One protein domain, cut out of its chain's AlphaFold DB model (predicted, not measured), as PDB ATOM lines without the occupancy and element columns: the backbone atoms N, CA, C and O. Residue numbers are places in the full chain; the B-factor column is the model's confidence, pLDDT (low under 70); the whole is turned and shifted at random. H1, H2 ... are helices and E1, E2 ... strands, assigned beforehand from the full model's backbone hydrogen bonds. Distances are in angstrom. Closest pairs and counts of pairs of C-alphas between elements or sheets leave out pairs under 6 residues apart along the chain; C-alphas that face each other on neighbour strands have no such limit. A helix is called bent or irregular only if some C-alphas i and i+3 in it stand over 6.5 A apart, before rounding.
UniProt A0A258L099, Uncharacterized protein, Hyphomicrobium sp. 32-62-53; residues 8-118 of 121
ATOM      1  N   VAL A   8     -14.745  47.334  24.964       98.12
ATOM      2  CA  VAL A   8     -15.628  48.394  25.476       98.12
ATOM      3  C   VAL A   8     -15.417  48.537  26.982       98.12
ATOM      4  O   VAL A   8     -15.311  49.648  27.502       98.12
ATOM      5  N   ASP A   9     -15.279  47.413  27.687       98.25
ATOM      6  CA  ASP A   9     -14.935  47.424  29.108       98.25
ATOM      7  C   ASP A   9     -13.540  48.013  29.361       98.25
ATOM      8  O   ASP A   9     -13.343  48.728  30.346       98.25
ATOM      9  N   GLU A  10     -12.570  47.759  28.478       98.31
ATOM     10  CA  GLU A  10     -11.236  48.364  28.561       98.31
ATOM     11  C   GLU A  10     -11.299  49.889  28.446       98.31
ATOM     12  O   GLU A  10     -10.723  50.580  29.288       98.31
ATOM     13  N   GLU A  11     -12.039  50.425  27.476       98.25
ATOM     14  CA  GLU A  11     -12.237  51.871  27.321       98.25
ATOM     15  C   GLU A  11     -12.888  52.488  28.568       98.25
ATOM     16  O   GLU A  11     -12.399  53.488  29.108       98.25
ATOM     17  N   ILE A  12     -13.936  51.846  29.094       98.12
ATOM     18  CA  ILE A  12     -14.590  52.252  30.344       98.12
ATOM     19  C   ILE A  12     -13.581  52.253  31.497       98.12
ATOM     20  O   ILE A  12     -13.507  53.223  32.260       98.12
ATOM     21  N   LYS A  13     -12.779  51.191  31.632       98.19
ATOM     22  CA  LYS A  13     -11.759  51.074  32.677       98.19
ATOM     23  C   LYS A  13     -10.755  52.221  32.594       98.19
ATOM     24  O   LYS A  13     -10.463  52.811  33.632       98.19
ATOM     25  N   GLN A  14     -10.261  52.563  31.403       98.19
ATOM     26  CA  GLN A  14      -9.281  53.641  31.228       98.19
ATOM     27  C   GLN A  14      -9.849  55.008  31.628       98.19
ATOM     28  O   GLN A  14      -9.233  55.711  32.429       98.19
ATOM     29  N   ILE A  15     -11.071  55.339  31.200       97.81
ATOM     30  CA  ILE A  15     -11.744  56.595  31.581       97.81
ATOM     31  C   ILE A  15     -11.885  56.703  33.108       97.81
ATOM     32  O   ILE A  15     -11.576  57.731  33.720       97.81
ATOM     33  N   ARG A  16     -12.329  55.620  33.756       97.88
ATOM     34  CA  ARG A  16     -12.481  55.575  35.218       97.88
ATOM     35  C   ARG A  16     -11.136  55.679  35.929       97.88
ATOM     36  O   ARG A  16     -11.053  56.327  36.974       97.88
ATOM     37  N   LEU A  17     -10.095  55.061  35.372       97.31
ATOM     38  CA  LEU A  17      -8.740  55.058  35.915       97.31
ATOM     39  C   LEU A  17      -8.124  56.457  35.891       97.31
ATOM     40  O   LEU A  17      -7.596  56.907  36.910       97.31
ATOM     41  N   GLU A  18      -8.268  57.180  34.783       96.94
ATOM     42  CA  GLU A  18      -7.852  58.579  34.669       96.94
ATOM     43  C   GLU A  18      -8.530  59.461  35.722       96.94
ATOM     44  O   GLU A  18      -7.871  60.267  36.381       96.94
ATOM     45  N   ALA A  19      -9.841  59.298  35.926       96.25
ATOM     46  CA  ALA A  19     -10.567  60.020  36.966       96.25
ATOM     47  C   ALA A  19     -10.076  59.643  38.374       96.25
ATOM     48  O   ALA A  19      -9.864  60.517  39.215       96.25
ATOM     49  N   TRP A  20      -9.839  58.355  38.626       95.12
ATOM     50  CA  TRP A  20      -9.417  57.845  39.930       95.12
ATOM     51  C   TRP A  20      -8.006  58.307  40.316       95.12
ATOM     52  O   TRP A  20      -7.730  58.571  41.491       95.12
ATOM     53  N   HIS A  21      -7.102  58.463  39.345       92.50
ATOM     54  CA  HIS A  21      -5.745  58.965  39.581       92.50
ATOM     55  C   HIS A  21      -5.673  60.441  39.984       92.50
ATOM     56  O   HIS A  21      -4.683  60.833  40.603       92.50
ATOM     57  N   LYS A  22      -6.722  61.235  39.726       92.75
ATOM     58  CA  LYS A  22      -6.783  62.651  40.132       92.75
ATOM     59  C   LYS A  22      -6.893  62.834  41.649       92.75
ATOM     60  O   LYS A  22      -6.538  63.894  42.154       92.75
ATOM     61  N   ALA A  23      -7.369  61.822  42.379       89.25
ATOM     62  CA  ALA A  23      -7.502  61.899  43.830       89.25
ATOM     63  C   ALA A  23      -6.128  61.766  44.534       89.25
ATOM     64  O   ALA A  23      -5.420  60.760  44.342       89.25
ATOM     65  N   PRO A  24      -5.734  62.754  45.365       91.56
ATOM     66  CA  PRO A  24      -4.488  62.694  46.119       91.56
ATOM     67  C   PRO A  24      -4.591  61.733  47.311       91.56
ATOM     68  O   PRO A  24      -5.660  61.529  47.886       91.56
ATOM     69  N   GLY A  25      -3.446  61.182  47.715       93.19
ATOM     70  CA  GLY A  25      -3.319  60.347  48.910       93.19
ATOM     71  C   GLY A  25      -3.950  58.947  48.805       93.19
ATOM     72  O   GLY A  25      -4.234  58.469  47.700       93.19
ATOM     73  N   PRO A  26      -4.124  58.262  49.952       95.88
ATOM     74  CA  PRO A  26      -4.698  56.920  50.016       95.88
ATOM     75  C   PRO A  26      -6.166  56.892  49.592       95.88
ATOM     76  O   PRO A  26      -6.950  57.751  50.005       95.88
ATOM     77  N   ARG A  27      -6.546  55.885  48.799       96.69
ATOM     78  CA  ARG A  27      -7.906  55.696  48.272       96.69
ATOM     79  C   ARG A  27      -8.387  54.272  48.523       96.69
ATOM     80  O   ARG A  27      -7.587  53.348  48.643       96.69
ATOM     81  N   VAL A  28      -9.705  54.082  48.529       98.00
ATOM     82  CA  VAL A  28     -10.301  52.738  48.542       98.00
ATOM     83  C   VAL A  28      -9.728  51.915  47.387       98.00
ATOM     84  O   VAL A  28      -9.631  52.393  46.257       98.00
ATOM     85  N   GLY A  29      -9.320  50.686  47.686       97.44
ATOM     86  CA  GLY A  29      -8.665  49.774  46.756       97.44
ATOM     87  C   GLY A  29      -7.134  49.842  46.738       97.44
ATOM     88  O   GLY A  29      -6.533  48.875  46.274       97.44
ATOM     89  N   ASP A  30      -6.487  50.894  47.255       98.12
ATOM     90  CA  ASP A  30      -5.023  50.904  47.417       98.12
ATOM     91  C   ASP A  30      -4.573  49.804  48.411       98.12
ATOM     92  O   ASP A  30      -5.370  49.313  49.213       98.12
ATOM     93  N   PHE A  31      -3.316  49.369  48.339       98.25
ATOM     94  CA  PHE A  31      -2.757  48.310  49.182       98.25
ATOM     95  C   PHE A  31      -2.072  48.858  50.434       98.25
ATOM     96  O   PHE A  31      -1.463  49.926  50.413       98.25
ATOM     97  N   ILE A  32      -2.108  48.060  51.498       97.88
ATOM     98  CA  ILE A  32      -1.396  48.261  52.758       97.88
ATOM     99  C   ILE A  32      -0.484  47.057  52.967       97.88
ATOM    100  O   ILE A  32      -0.963  45.921  52.980       97.88
ATOM    101  N   GLN A  33       0.806  47.307  53.149       96.75
ATOM    102  CA  GLN A  33       1.786  46.322  53.580       96.75
ATOM    103  C   GLN A  33       2.033  46.464  55.078       96.75
ATOM    104  O   GLN A  33       2.582  47.462  55.545       96.75
ATOM    105  N   PHE A  34       1.623  45.447  55.831       94.31
ATOM    106  CA  PHE A  34       1.891  45.353  57.260       94.31
ATOM    107  C   PHE A  34       3.337  44.915  57.509       94.31
ATOM    108  O   PHE A  34       3.951  44.246  56.677       94.31
ATOM    109  N   ALA A  35       3.870  45.239  58.691       91.12
ATOM    110  CA  ALA A  35       5.223  44.843  59.102       91.12
ATOM    111  C   ALA A  35       5.422  43.313  59.133       91.12
ATOM    112  O   ALA A  35       6.534  42.825  58.966       91.12
ATOM    113  N   THR A  36       4.333  42.554  59.294       90.06
ATOM    114  CA  THR A  36       4.310  41.086  59.202       90.06
ATOM    115  C   THR A  36       4.497  40.563  57.771       90.06
ATOM    116  O   THR A  36       4.626  39.360  57.576       90.06
ATOM    117  N   GLY A  37       4.488  41.443  56.765       89.25
ATOM    118  CA  GLY A  37       4.512  41.105  55.341       89.25
ATOM    119  C   GLY A  37       3.127  40.878  54.733       89.25
ATOM    120  O   GLY A  37       3.012  40.737  53.515       89.25
ATOM    121  N   GLU A  38       2.071  40.876  55.549       93.75
ATOM    122  CA  GLU A  38       0.703  40.730  55.069       93.75
ATOM    123  C   GLU A  38       0.271  41.926  54.208       93.75
ATOM    124  O   GLU A  38       0.547  43.084  54.529       93.75
ATOM    125  N   LEU A  39      -0.444  41.633  53.118       95.69
ATOM    126  CA  LEU A  39      -1.066  42.634  52.261       95.69
ATOM    127  C   LEU A  39      -2.577  42.665  52.496       95.69
ATOM    128  O   LEU A  39      -3.268  41.652  52.366       95.69
ATOM    129  N   ARG A  40      -3.099  43.857  52.778       97.12
ATOM    130  CA  ARG A  40      -4.537  44.156  52.749       97.12
ATOM    131  C   ARG A  40      -4.815  45.283  51.776       97.12
ATOM    132  O   ARG A  40      -3.899  45.944  51.297       97.12
ATOM    133  N   ARG A  41      -6.092  45.505  51.484       98.00
ATOM    134  CA  ARG A  41      -6.535  46.661  50.702       98.00
ATOM    135  C   ARG A  41      -7.270  47.643  51.597       98.00
ATOM    136  O   ARG A  41      -7.838  47.255  52.613       98.00
ATOM    137  N   ILE A  42      -7.258  48.910  51.215       98.31
ATOM    138  CA  ILE A  42      -8.036  49.956  51.865       98.31
ATOM    139  C   ILE A  42      -9.504  49.742  51.512       98.31
ATOM    140  O   ILE A  42      -9.886  49.873  50.351       98.31
ATOM    141  N   ALA A  43     -10.324  49.435  52.508       98.38
ATOM    142  CA  ALA A  43     -11.766  49.296  52.368       98.38
ATOM    143  C   ALA A  43     -12.492  50.642  52.492       98.38
ATOM    144  O   ALA A  43     -13.461  50.897  51.779       98.38
ATOM    145  N   HIS A  44     -12.002  51.517  53.376       97.75
ATOM    146  CA  HIS A  44     -12.574  52.841  53.600       97.75
ATOM    147  C   HIS A  44     -11.509  53.860  54.015       97.75
ATOM    148  O   HIS A  44     -10.524  53.516  54.671       97.75
ATOM    149  N   VAL A  45     -11.724  55.125  53.660       97.31
ATOM    150  CA  VAL A  45     -10.860  56.248  54.041       97.31
ATOM    151  C   VAL A  45     -11.692  57.245  54.838       97.31
ATOM    152  O   VAL A  45     -12.535  57.937  54.274       97.31
ATOM    153  N   TRP A  46     -11.455  57.311  56.145       96.50
ATOM    154  CA  TRP A  46     -12.023  58.320  57.035       96.50
ATOM    155  C   TRP A  46     -11.101  59.553  57.087       96.50
ATOM    156  O   TRP A  46      -9.948  59.475  56.643       96.50
ATOM    157  N   PRO A  47     -11.562  60.691  57.641       95.50
ATOM    158  CA  PRO A  47     -10.711  61.871  57.802       95.50
ATOM    159  C   PRO A  47      -9.439  61.610  58.628       95.50
ATOM    160  O   PRO A  47      -8.371  62.101  58.275       95.50
ATOM    161  N   ASP A  48      -9.546  60.814  59.694       96.38
ATOM    162  CA  ASP A  48      -8.502  60.559  60.698       96.38
ATOM    163  C   ASP A  48      -7.870  59.161  60.604       96.38
ATOM    164  O   ASP A  48      -6.794  58.920  61.145       96.38
ATOM    165  N   ARG A  49      -8.520  58.217  59.917       97.25
ATOM    166  CA  ARG A  49      -8.087  56.815  59.873       97.25
ATOM    167  C   ARG A  49      -8.398  56.132  58.551       97.25
ATOM    168  O   ARG A  49      -9.302  56.513  57.814       97.25
ATOM    169  N   ILE A  50      -7.670  55.070  58.262       98.06
ATOM    170  CA  ILE A  50      -7.845  54.229  57.082       98.06
ATOM    171  C   ILE A  50      -8.248  52.841  57.549       98.06
ATOM    172  O   ILE A  50      -7.605  52.256  58.416       98.06
ATOM    173  N   GLN A  51      -9.327  52.318  56.981       97.88
ATOM    174  CA  GLN A  51      -9.861  51.016  57.348       97.88
ATOM    175  C   GLN A  51      -9.394  49.953  56.345       97.88
ATOM    176  O   GLN A  51      -9.713  50.080  55.157       97.88
ATOM    177  N   PRO A  52      -8.647  48.919  56.775       97.94
ATOM    178  CA  PRO A  52      -8.298  47.787  55.929       97.94
ATOM    179  C   PRO A  52      -9.489  46.845  55.730       97.94
ATOM    180  O   PRO A  52     -10.422  46.798  56.533       97.94
ATOM    181  N   THR A  53      -9.427  46.040  54.673       97.81
ATOM    182  CA  THR A  53     -10.242  44.824  54.576       97.81
ATOM    183  C   THR A  53      -9.791  43.796  55.611       97.81
ATOM    184  O   THR A  53      -8.604  43.705  55.909       97.81
ATOM    185  N   SER A  54     -10.698  42.920  56.044       94.69
ATOM    186  CA  SER A  54     -10.359  41.746  56.866       94.69
ATOM    187  C   SER A  54      -9.799  40.570  56.041       94.69
ATOM    188  O   SER A  54      -9.906  39.411  56.435       94.69
ATOM    189  N   GLY A  55      -9.277  40.843  54.838       89.25
ATOM    190  CA  GLY A  55      -8.759  39.839  53.897       89.25
ATOM    191  C   GLY A  55      -9.778  39.254  52.910       89.25
ATOM    192  O   GLY A  55      -9.391  38.468  52.052       89.25
ATOM    193  N   THR A  56     -11.056  39.645  52.976       90.62
ATOM    194  CA  THR A  56     -12.113  39.160  52.065       90.62
ATOM    195  C   THR A  56     -12.905  40.302  51.419       90.62
ATOM    196  O   THR A  56     -12.793  41.473  51.800       90.62
ATOM    197  N   GLY A  57     -13.729  39.955  50.428       94.50
ATOM    198  CA  GLY A  57     -14.638  40.876  49.752       94.50
ATOM    199  C   GLY A  57     -14.235  41.190  48.318       94.50
ATOM    200  O   GLY A  57     -13.319  40.591  47.761       94.50
ATOM    201  N   SER A  58     -14.947  42.136  47.719       97.06
ATOM    202  CA  SER A  58     -14.712  42.595  46.351       97.06
ATOM    203  C   SER A  58     -14.718  44.118  46.271       97.06
ATOM    204  O   SER A  58     -15.176  44.806  47.187       97.06
ATOM    205  N   PHE A  59     -14.182  44.642  45.172       98.50
ATOM    206  CA  PHE A  59     -14.086  46.074  44.915       98.50
ATOM    207  C   PHE A  59     -14.832  46.419  43.632       98.50
ATOM    208  O   PHE A  59     -14.395  46.045  42.546       98.50
ATOM    209  N   TYR A  60     -15.940  47.143  43.765       98.25
ATOM    210  CA  TYR A  60     -16.625  47.752  42.632       98.25
ATOM    211  C   TYR A  60     -15.848  48.985  42.165       98.25
ATOM    212  O   TYR A  60     -15.526  49.849  42.986       98.25
ATOM    213  N   PHE A  61     -15.573  49.091  40.867       98.38
ATOM    214  CA  PHE A  61     -14.853  50.216  40.275       98.38
ATOM    215  C   PHE A  61     -15.785  51.105  39.451       98.38
ATOM    216  O   PHE A  61     -16.174  50.760  38.338       98.38
ATOM    217  N   GLY A  62     -16.149  52.259  40.010       96.81
ATOM    218  CA  GLY A  62     -16.997  53.258  39.364       96.81
ATOM    219  C   GLY A  62     -16.198  54.417  38.769       96.81
ATOM    220  O   GLY A  62     -14.970  54.389  38.696       96.81
ATOM    221  N   HIS A  63     -16.898  55.470  38.343       95.62
ATOM    222  CA  HIS A  63     -16.261  56.647  37.749       95.62
ATOM    223  C   HIS A  63     -15.447  57.433  38.783       95.62
ATOM    224  O   HIS A  63     -15.974  58.273  39.505       95.62
ATOM    225  N   GLY A  64     -14.142  57.160  38.838       94.31
ATOM    226  CA  GLY A  64     -13.205  57.850  39.722       94.31
ATOM    227  C   GLY A  64     -13.201  57.361  41.171       94.31
ATOM    228  O   GLY A  64     -12.593  58.011  42.020       94.31
ATOM    229  N   TYR A  65     -13.836  56.225  41.477       96.56
ATOM    230  CA  TYR A  65     -13.870  55.670  42.832       96.56
ATOM    231  C   TYR A  65     -13.870  54.139  42.841       96.56
ATOM    232  O   TYR A  65     -14.327  53.488  41.903       96.56
ATOM    233  N   CYS A  66     -13.416  53.576  43.958       97.75
ATOM    234  CA  CYS A  66     -13.642  52.179  44.311       97.75
ATOM    235  C   CYS A  66     -14.585  52.108  45.511       97.75
ATOM    236  O   CYS A  66     -14.549  52.973  46.386       97.75
ATOM    237  N   SER A  67     -15.385  51.051  45.581       97.81
ATOM    238  CA  SER A  67     -16.221  50.731  46.735       97.81
ATOM    239  C   SER A  67     -15.992  49.281  47.136       97.81
ATOM    240  O   SER A  67     -16.066  48.388  46.295       97.81
ATOM    241  N   HIS A  68     -15.664  49.050  48.406       98.12
ATOM    242  CA  HIS A  68     -15.468  47.709  48.949       98.12
ATOM    243  C   HIS A  68     -16.778  47.149  49.501       98.12
ATOM    244  O   HIS A  68     -17.546  47.863  50.144       98.12
ATOM    245  N   SER A  69     -17.001  45.858  49.274       96.25
ATOM    246  CA  SER A  69     -18.038  45.074  49.939       96.25
ATOM    247  C   SER A  69     -17.414  43.800  50.500       96.25
ATOM    248  O   SER A  69     -16.845  43.002  49.750       96.25
ATOM    249  N   GLY A  70     -17.483  43.617  51.817       96.19
ATOM    250  CA  GLY A  70     -16.877  42.488  52.519       96.19
ATOM    251  C   GLY A  70     -16.554  42.810  53.974       96.19
ATOM    252  O   GLY A  70     -17.049  43.790  54.528       96.19
ATOM    253  N   GLY A  71     -15.713  41.980  54.590       95.88
ATOM    254  CA  GLY A  71     -15.287  42.177  55.973       95.88
ATOM    255  C   GLY A  71     -14.290  43.328  56.136       95.88
ATOM    256  O   GLY A  71     -13.455  43.584  55.262       95.88
ATOM    257  N   LEU A  72     -14.385  44.017  57.270       96.56
ATOM    258  CA  LEU A  72     -13.599  45.200  57.613       96.56
ATOM    259  C   LEU A  72     -12.807  44.943  58.894       96.56
ATOM    260  O   LEU A  72     -13.356  44.399  59.850       96.56
ATOM    261  N   ASP A  73     -11.557  45.394  58.916       95.75
ATOM    262  CA  ASP A  73     -10.745  45.440  60.132       95.75
ATOM    263  C   ASP A  73     -10.881  46.802  60.832       95.75
ATOM    264  O   ASP A  73     -11.589  47.709  60.377       95.75
ATOM    265  N   ASN A  74     -10.211  46.956  61.975       95.88
ATOM    266  CA  ASN A  74     -10.155  48.225  62.696       95.88
ATOM    267  C   ASN A  74      -9.425  49.302  61.882       95.88
ATOM    268  O   ASN A  74      -8.468  49.026  61.159       95.88
ATOM    269  N   GLY A  75      -9.865  50.551  62.031       96.38
ATOM    270  CA  GLY A  75      -9.201  51.689  61.404       96.38
ATOM    271  C   GLY A  75      -7.816  51.948  61.999       96.38
ATOM    272  O   GLY A  75      -7.635  51.902  63.213       96.38
ATOM    273  N   ILE A  76      -6.862  52.257  61.128       97.12
ATOM    274  CA  ILE A  76      -5.478  52.597  61.455       97.12
ATOM    275  C   ILE A  76      -5.306  54.113  61.288       97.12
ATOM    276  O   ILE A  76      -5.785  54.638  60.278       97.12
ATOM    277  N   PRO A  77      -4.645  54.827  62.217       96.94
ATOM    278  CA  PRO A  77      -4.435  56.270  62.100       96.94
ATOM    279  C   PRO A  77      -3.802  56.650  60.758       96.94
ATOM    280  O   PRO A  77      -2.869  55.999  60.288       96.94
ATOM    281  N   ARG A  78      -4.341  57.673  60.093       95.56
ATOM    282  CA  ARG A  78      -3.946  58.034  58.722       95.56
ATOM    283  C   ARG A  78      -2.489  58.500  58.646       95.56
ATOM    284  O   ARG A  78      -1.831  58.291  57.633       95.56
ATOM    285  N   GLU A  79      -1.995  59.126  59.701       95.56
ATOM    286  CA  GLU A  79      -0.677  59.748  59.791       95.56
ATOM    287  C   GLU A  79       0.493  58.759  59.735       95.56
ATOM    288  O   GLU A  79       1.597  59.166  59.388       95.56
ATOM    289  N   ILE A  80       0.269  57.471  60.018       95.38
ATOM    290  CA  ILE A  80       1.339  56.463  59.982       95.38
ATOM    291  C   ILE A  80       1.492  55.790  58.611       95.38
ATOM    292  O   ILE A  80       2.324  54.899  58.459       95.38
ATOM    293  N   PHE A  81       0.689  56.170  57.614       96.44
ATOM    294  CA  PHE A  81       0.779  55.616  56.264       96.44
ATOM    295  C   PHE A  81       1.866  56.320  55.457       96.44
ATOM    296  O   PHE A  81       1.840  57.535  55.273       96.44
ATOM    297  N   ILE A  82       2.781  55.531  54.906       96.62
ATOM    298  CA  ILE A  82       3.879  55.994  54.060       96.62
ATOM    299  C   ILE A  82       3.616  55.518  52.633       96.62
ATOM    300  O   ILE A  82       3.530  54.313  52.387       96.62
ATOM    301  N   ASP A  83       3.488  56.455  51.691       96.50
ATOM    302  CA  ASP A  83       3.438  56.124  50.263       96.50
ATOM    303  C   ASP A  83       4.799  55.573  49.828       96.50
ATOM    304  O   ASP A  83       5.829  56.232  49.974       96.50
ATOM    305  N   THR A  84       4.811  54.348  49.309       96.81
ATOM    306  CA  THR A  84       6.051  53.704  48.861       96.81
ATOM    307  C   THR A  84       6.464  54.135  47.452       96.81
ATOM    308  O   THR A  84       7.536  53.746  46.992       96.81
ATOM    309  N   GLY A  85       5.606  54.864  46.729       96.56
ATOM    310  CA  GLY A  85       5.778  55.191  45.313       96.56
ATOM    311  C   GLY A  85       5.538  54.008  44.365       96.56
ATOM    312  O   GLY A  85       5.555  54.184  43.147       96.56
ATOM    313  N   ASN A  86       5.285  52.807  44.894       97.50
ATOM    314  CA  ASN A  86       5.041  51.603  44.106       97.50
ATOM    315  C   ASN A  86       3.547  51.354  43.890       97.50
ATOM    316  O   ASN A  86       2.688  51.826  44.639       97.50
ATOM    317  N   THR A  87       3.238  50.532  42.888       97.69
ATOM    318  CA  THR A  87       1.879  50.040  42.639       97.69
ATOM    319  C   THR A  87       1.836  48.517  42.540       97.69
ATOM    320  O   THR A  87       2.844  47.859  42.275       97.69
ATOM    321  N   LYS A  88       0.654  47.945  42.777       97.81
ATOM    322  CA  LYS A  88       0.335  46.527  42.579       97.81
ATOM    323  C   LYS A  88      -1.006  46.385  41.850       97.81
ATOM    324  O   LYS A  88      -1.888  47.217  42.067       97.81
ATOM    325  N   PRO A  89      -1.192  45.347  41.017       98.25
ATOM    326  CA  PRO A  89      -2.482  45.085  40.389       98.25
ATOM    327  C   PRO A  89      -3.515  44.715  41.461       98.25
ATOM    328  O   PRO A  89      -3.347  43.738  42.189       98.25
ATOM    329  N   GLY A  90      -4.567  45.521  41.583       97.81
ATOM    330  CA  GLY A  90      -5.701  45.265  42.463       97.81
ATOM    331  C   GLY A  90      -6.901  44.786  41.662       97.81
ATOM    332  O   GLY A  90      -7.337  45.479  40.743       97.81
ATOM    333  N   GLU A  91      -7.448  43.627  42.022       98.00
ATOM    334  CA  GLU A  91      -8.646  43.074  41.382       98.00
ATOM    335  C   GLU A  91      -9.868  43.954  41.641       98.00
ATOM    336  O   GLU A  91     -10.148  44.355  42.773       98.00
ATOM    337  N   VAL A  92     -10.607  44.267  40.591       98.38
ATOM    338  CA  VAL A  92     -11.845  45.037  40.669       98.38
ATOM    339  C   VAL A  92     -12.869  44.445  39.722       98.38
ATOM    340  O   VAL A  92     -12.524  43.734  38.777       98.38
ATOM    341  N   TRP A  93     -14.127  44.785  39.949       98.00
ATOM    342  CA  TRP A  93     -15.200  44.459  39.029       98.00
ATOM    343  C   TRP A  93     -16.071  45.677  38.746       98.00
ATOM    344  O   TRP A  93     -16.134  46.619  39.538       98.00
ATOM    345  N   PHE A  94     -16.749  45.661  37.608       98.25
ATOM    346  CA  PHE A  94     -17.797  46.619  37.273       98.25
ATOM    347  C   PHE A  94     -18.786  45.996  36.286       98.25
ATOM    348  O   PHE A  94     -18.603  44.860  35.851       98.25
ATOM    349  N   PHE A  95     -19.869  46.705  35.979       98.00
ATOM    350  CA  PHE A  95     -20.867  46.224  35.032       98.00
ATOM    351  C   PHE A  95     -20.349  46.270  33.594       98.00
ATOM    352  O   PHE A  95     -19.907  47.322  33.134       98.00
ATOM    353  N   HIS A  96     -20.454  45.147  32.891       97.75
ATOM    354  CA  HIS A  96     -20.139  45.024  31.473       97.75
ATOM    355  C   HIS A  96     -20.896  46.079  30.666       97.75
ATOM    356  O   HIS A  96     -22.110  46.248  30.854       97.75
ATOM    357  N   HIS A  97     -20.172  46.803  29.812       96.94
ATOM    358  CA  HIS A  97     -20.692  47.909  28.993       96.94
ATOM    359  C   HIS A  97     -21.435  48.989  29.802       96.94
ATOM    360  O   HIS A  97     -22.343  49.642  29.298       96.94
ATOM    361  N   ASP A  98     -21.076  49.152  31.079       94.44
ATOM    362  CA  ASP A  98     -21.727  50.054  32.039       94.44
ATOM    363  C   ASP A  98     -23.239  49.808  32.237       94.44
ATOM    364  O   ASP A  98     -23.999  50.699  32.616       94.44
ATOM    365  N   SER A  99     -23.691  48.573  31.999       95.94
ATOM    366  CA  SER A  99     -25.100  48.190  32.103       95.94
ATOM    367  C   SER A  99     -25.387  47.429  33.399       95.94
ATOM    368  O   SER A  99     -25.061  46.247  33.545       95.94
ATOM    369  N   ALA A 100     -26.035  48.085  34.362       93.88
ATOM    370  CA  ALA A 100     -26.397  47.475  35.639       93.88
ATOM    371  C   ALA A 100     -27.519  46.429  35.487       93.88
ATOM    372  O   ALA A 100     -28.705  46.758  35.498       93.88
ATOM    373  N   CYS A 101     -27.154  45.149  35.389       92.44
ATOM    374  CA  CYS A 101     -28.098  44.034  35.422       92.44
ATOM    375  C   CYS A 101     -27.509  42.783  36.096       92.44
ATOM    376  O   CYS A 101     -26.308  42.688  36.375       92.44
ATOM    377  N   ALA A 102     -28.381  41.828  36.429       91.81
ATOM    378  CA  ALA A 102     -27.985  40.601  37.110       91.81
ATOM    379  C   ALA A 102     -26.981  39.800  36.268       91.81
ATOM    380  O   ALA A 102     -27.162  39.640  35.065       91.81
ATOM    381  N   HIS A 103     -25.944  39.265  36.921       91.12
ATOM    382  CA  HIS A 103     -24.888  38.461  36.287       91.12
ATOM    383  C   HIS A 103     -24.096  39.181  35.180       91.12
ATOM    384  O   HIS A 103     -23.473  38.527  34.350       91.12
ATOM    385  N   ASN A 104     -24.081  40.518  35.186       95.56
ATOM    386  CA  ASN A 104     -23.403  41.330  34.173       95.56
ATOM    387  C   ASN A 104     -22.119  41.991  34.691       95.56
ATOM    388  O   ASN A 104     -21.730  43.056  34.231       95.56
ATOM    389  N   GLY A 105     -21.487  41.409  35.710       96.56
ATOM    390  CA  GLY A 105     -20.213  41.900  36.230       96.56
ATOM    391  C   GLY A 105     -19.033  41.306  35.464       96.56
ATOM    392  O   GLY A 105     -18.976  40.089  35.287       96.56
ATOM    393  N   VAL A 106     -18.074  42.149  35.084       97.75
ATOM    394  CA  VAL A 106     -16.755  41.750  34.571       97.75
ATOM    395  C   VAL A 106     -15.680  42.040  35.609       97.75
ATOM    396  O   VAL A 106     -15.775  43.021  36.342       97.75
ATOM    397  N   ASN A 107     -14.655  41.189  35.670       97.38
ATOM    398  CA  ASN A 107     -13.501  41.361  36.553       97.38
ATOM    399  C   ASN A 107     -12.280  41.804  35.744       97.38
ATOM    400  O   ASN A 107     -12.073  41.349  34.621       97.38
ATOM    401  N   THR A 108     -11.455  42.663  36.332       97.75
ATOM    402  CA  THR A 108     -10.188  43.130  35.761       97.75
ATOM    403  C   THR A 108      -9.239  43.565  36.881       97.75
ATOM    404  O   THR A 108      -9.530  43.384  38.064       97.75
ATOM    405  N   THR A 109      -8.098  44.156  36.529       98.25
ATOM    406  CA  THR A 109      -7.169  44.754  37.495       98.25
ATOM    407  C   THR A 109      -6.888  46.218  37.175       98.25
ATOM    408  O   THR A 109      -6.912  46.635  36.015       98.25
ATOM    409  N   ILE A 110      -6.608  46.999  38.221       97.81
ATOM    410  CA  ILE A 110      -6.135  48.386  38.126       97.81
ATOM    411  C   ILE A 110      -4.848  48.574  38.950       97.81
ATOM    412  O   ILE A 110      -4.650  47.861  39.939       97.81
ATOM    413  N   PRO A 111      -3.956  49.510  38.576       97.56
ATOM    414  CA  PRO A 111      -2.740  49.793  39.337       97.56
ATOM    415  C   PRO A 111      -3.065  50.528  40.645       97.56
ATOM    416  O   PRO A 111      -3.326  51.729  40.663       97.56
ATOM    417  N   CYS A 112      -3.020  49.813  41.765       97.94
ATOM    418  CA  CYS A 112      -3.291  50.342  43.097       97.94
ATOM    419  C   CYS A 112      -1.997  50.741  43.812       97.94
ATOM    420  O   CYS A 112      -1.029  49.982  43.784       97.94
ATOM    421  N   ARG A 113      -1.971  51.911  44.464       97.88
ATOM    422  CA  ARG A 113      -0.797  52.393  45.217       97.88
ATOM    423  C   ARG A 113      -0.510  51.454  46.383       97.88
ATOM    424  O   ARG A 113      -1.438  50.885  46.954       97.88
ATOM    425  N   LEU A 114       0.760  51.296  46.732       98.19
ATOM    426  CA  LEU A 114       1.195  50.511  47.879       98.19
ATOM    427  C   LEU A 114       1.650  51.442  49.000       98.19
ATOM    428  O   LEU A 114       2.587  52.221  48.818       98.19
ATOM    429  N   TYR A 115       1.023  51.311  50.162       98.06
ATOM    430  CA  TYR A 115       1.407  52.009  51.381       98.06
ATOM    431  C   TYR A 115       2.048  51.047  52.373       98.06
ATOM    432  O   TYR A 115       1.594  49.914  52.530       98.06
ATOM    433  N   ALA A 116       3.073  51.520  53.068       96.69
ATOM    434  CA  ALA A 116       3.621  50.873  54.251       96.69
ATOM    435  C   ALA A 116       3.125  51.593  55.511       96.69
ATOM    436  O   ALA A 116       2.692  52.745  55.448       96.69
ATOM    437  N   LEU A 117       3.199  50.923  56.658       94.94
ATOM    438  CA  LEU A 117       2.941  51.539  57.959       94.94
ATOM    439  C   LEU A 117       4.270  51.900  58.624       94.94
ATOM    440  O   LEU A 117       5.188  51.080  58.656       94.94
ATOM    441  N   GLN A 118       4.366  53.108  59.175       90.75
ATOM    442  CA  GLN A 118       5.486  53.497  60.021       90.75
ATOM    443  C   GLN A 118       5.478  52.630  61.282       90.75
ATOM    444  O   GLN A 118       4.517  52.639  62.054       90.75
TER     445      GLN A 118
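Overview. This is residues 8 to 118 of the 121 residues of an uncharacterized protein of Hyphomicrobium sp. 32-62-53 (UniProt A0A258L099). A five-stranded sheet, E3 E2 E1 E7 E6, is curled like part of a barrel; its long, bent hairpin E6 and E7 makes the length of the domain, and the small hairpin E4 and E5 packs between E2 and E6. Helix H1 packs over the long hairpin and also over the small one. The printed part has 111 residues, with one named helix and seven named strands in the order H1 E1 E2 E3 E4 E5 E6 E7; the class is mixed, helices and strands. The larger sheet is mixed, E4 and E5 are antiparallel. The whole is compact, with a radius of gyration of the C-alphas of 14.0 A, and elongated, spanning 41 by 26 by 25 A.

Along the chain. In the larger sheet, E3 is residues 49 to 52, E2 residues 39 to 45, 16.9 A long, and E1 residues 31 to 33. E7, residues 105 to 117, is 33.2 A long and ends at C-alpha 117 (2.941, 51.539, 57.959). E6, residues 81 to 95, is 31.7 A long and begins at C-alpha 81 (0.779, 55.616, 56.264). E4 is residues 58 to 62 and E5 residues 65 to 69. H1, residues 8 to 21, is 20.2 A long and begins at C-alpha 8 (-15.628, 48.394, 25.476).

Arrangement. The larger sheet is strongly twisted, with edge strands E3 and E6. E6 bends by 98 degrees at residue 84, and E7 by 58 degrees at residue 111. They form an antiparallel hairpin, with N 90 and O 110 2.9 A apart. E1 is parallel to E7, with N 31 and O 113 at 2.8 A. E1, E2 and E3 form a meander, each strand the antiparallel neighbour of the one before: N 32 and O 40 are 2.8 A apart, N 51 and O 44 2.9 A. In the hairpin E4 and E5, N 60 and O 67 are 2.8 A apart. The closest C-alphas of E4 and E6 are those of Phe 59 and Val 92, 4.9 A; of E2 and E5, those of Ala 43 and His 68, 5.3 A. H1 is on the larger sheet at a height of 8.8 A, and only just over E7 and E6, with 3 C-alphas on each. It runs only just slantwise to the strands, at 31 degrees to E6 on the local plane. Its closest C-alphas to E5 are Trp 20 and Tyr 65, 5.7 A. In H1 every O i to N i+4 pair is within hydrogen-bond range.

Size, cuts and confidence. The C-alphas farthest apart are those of Cys 101 and Gln 118, 42.7 A. The printed part has no cut. The link from E5 to E6, 11 residues, is long. The mean pLDDT of the printed part is 96.3, and no printed residue is under 70.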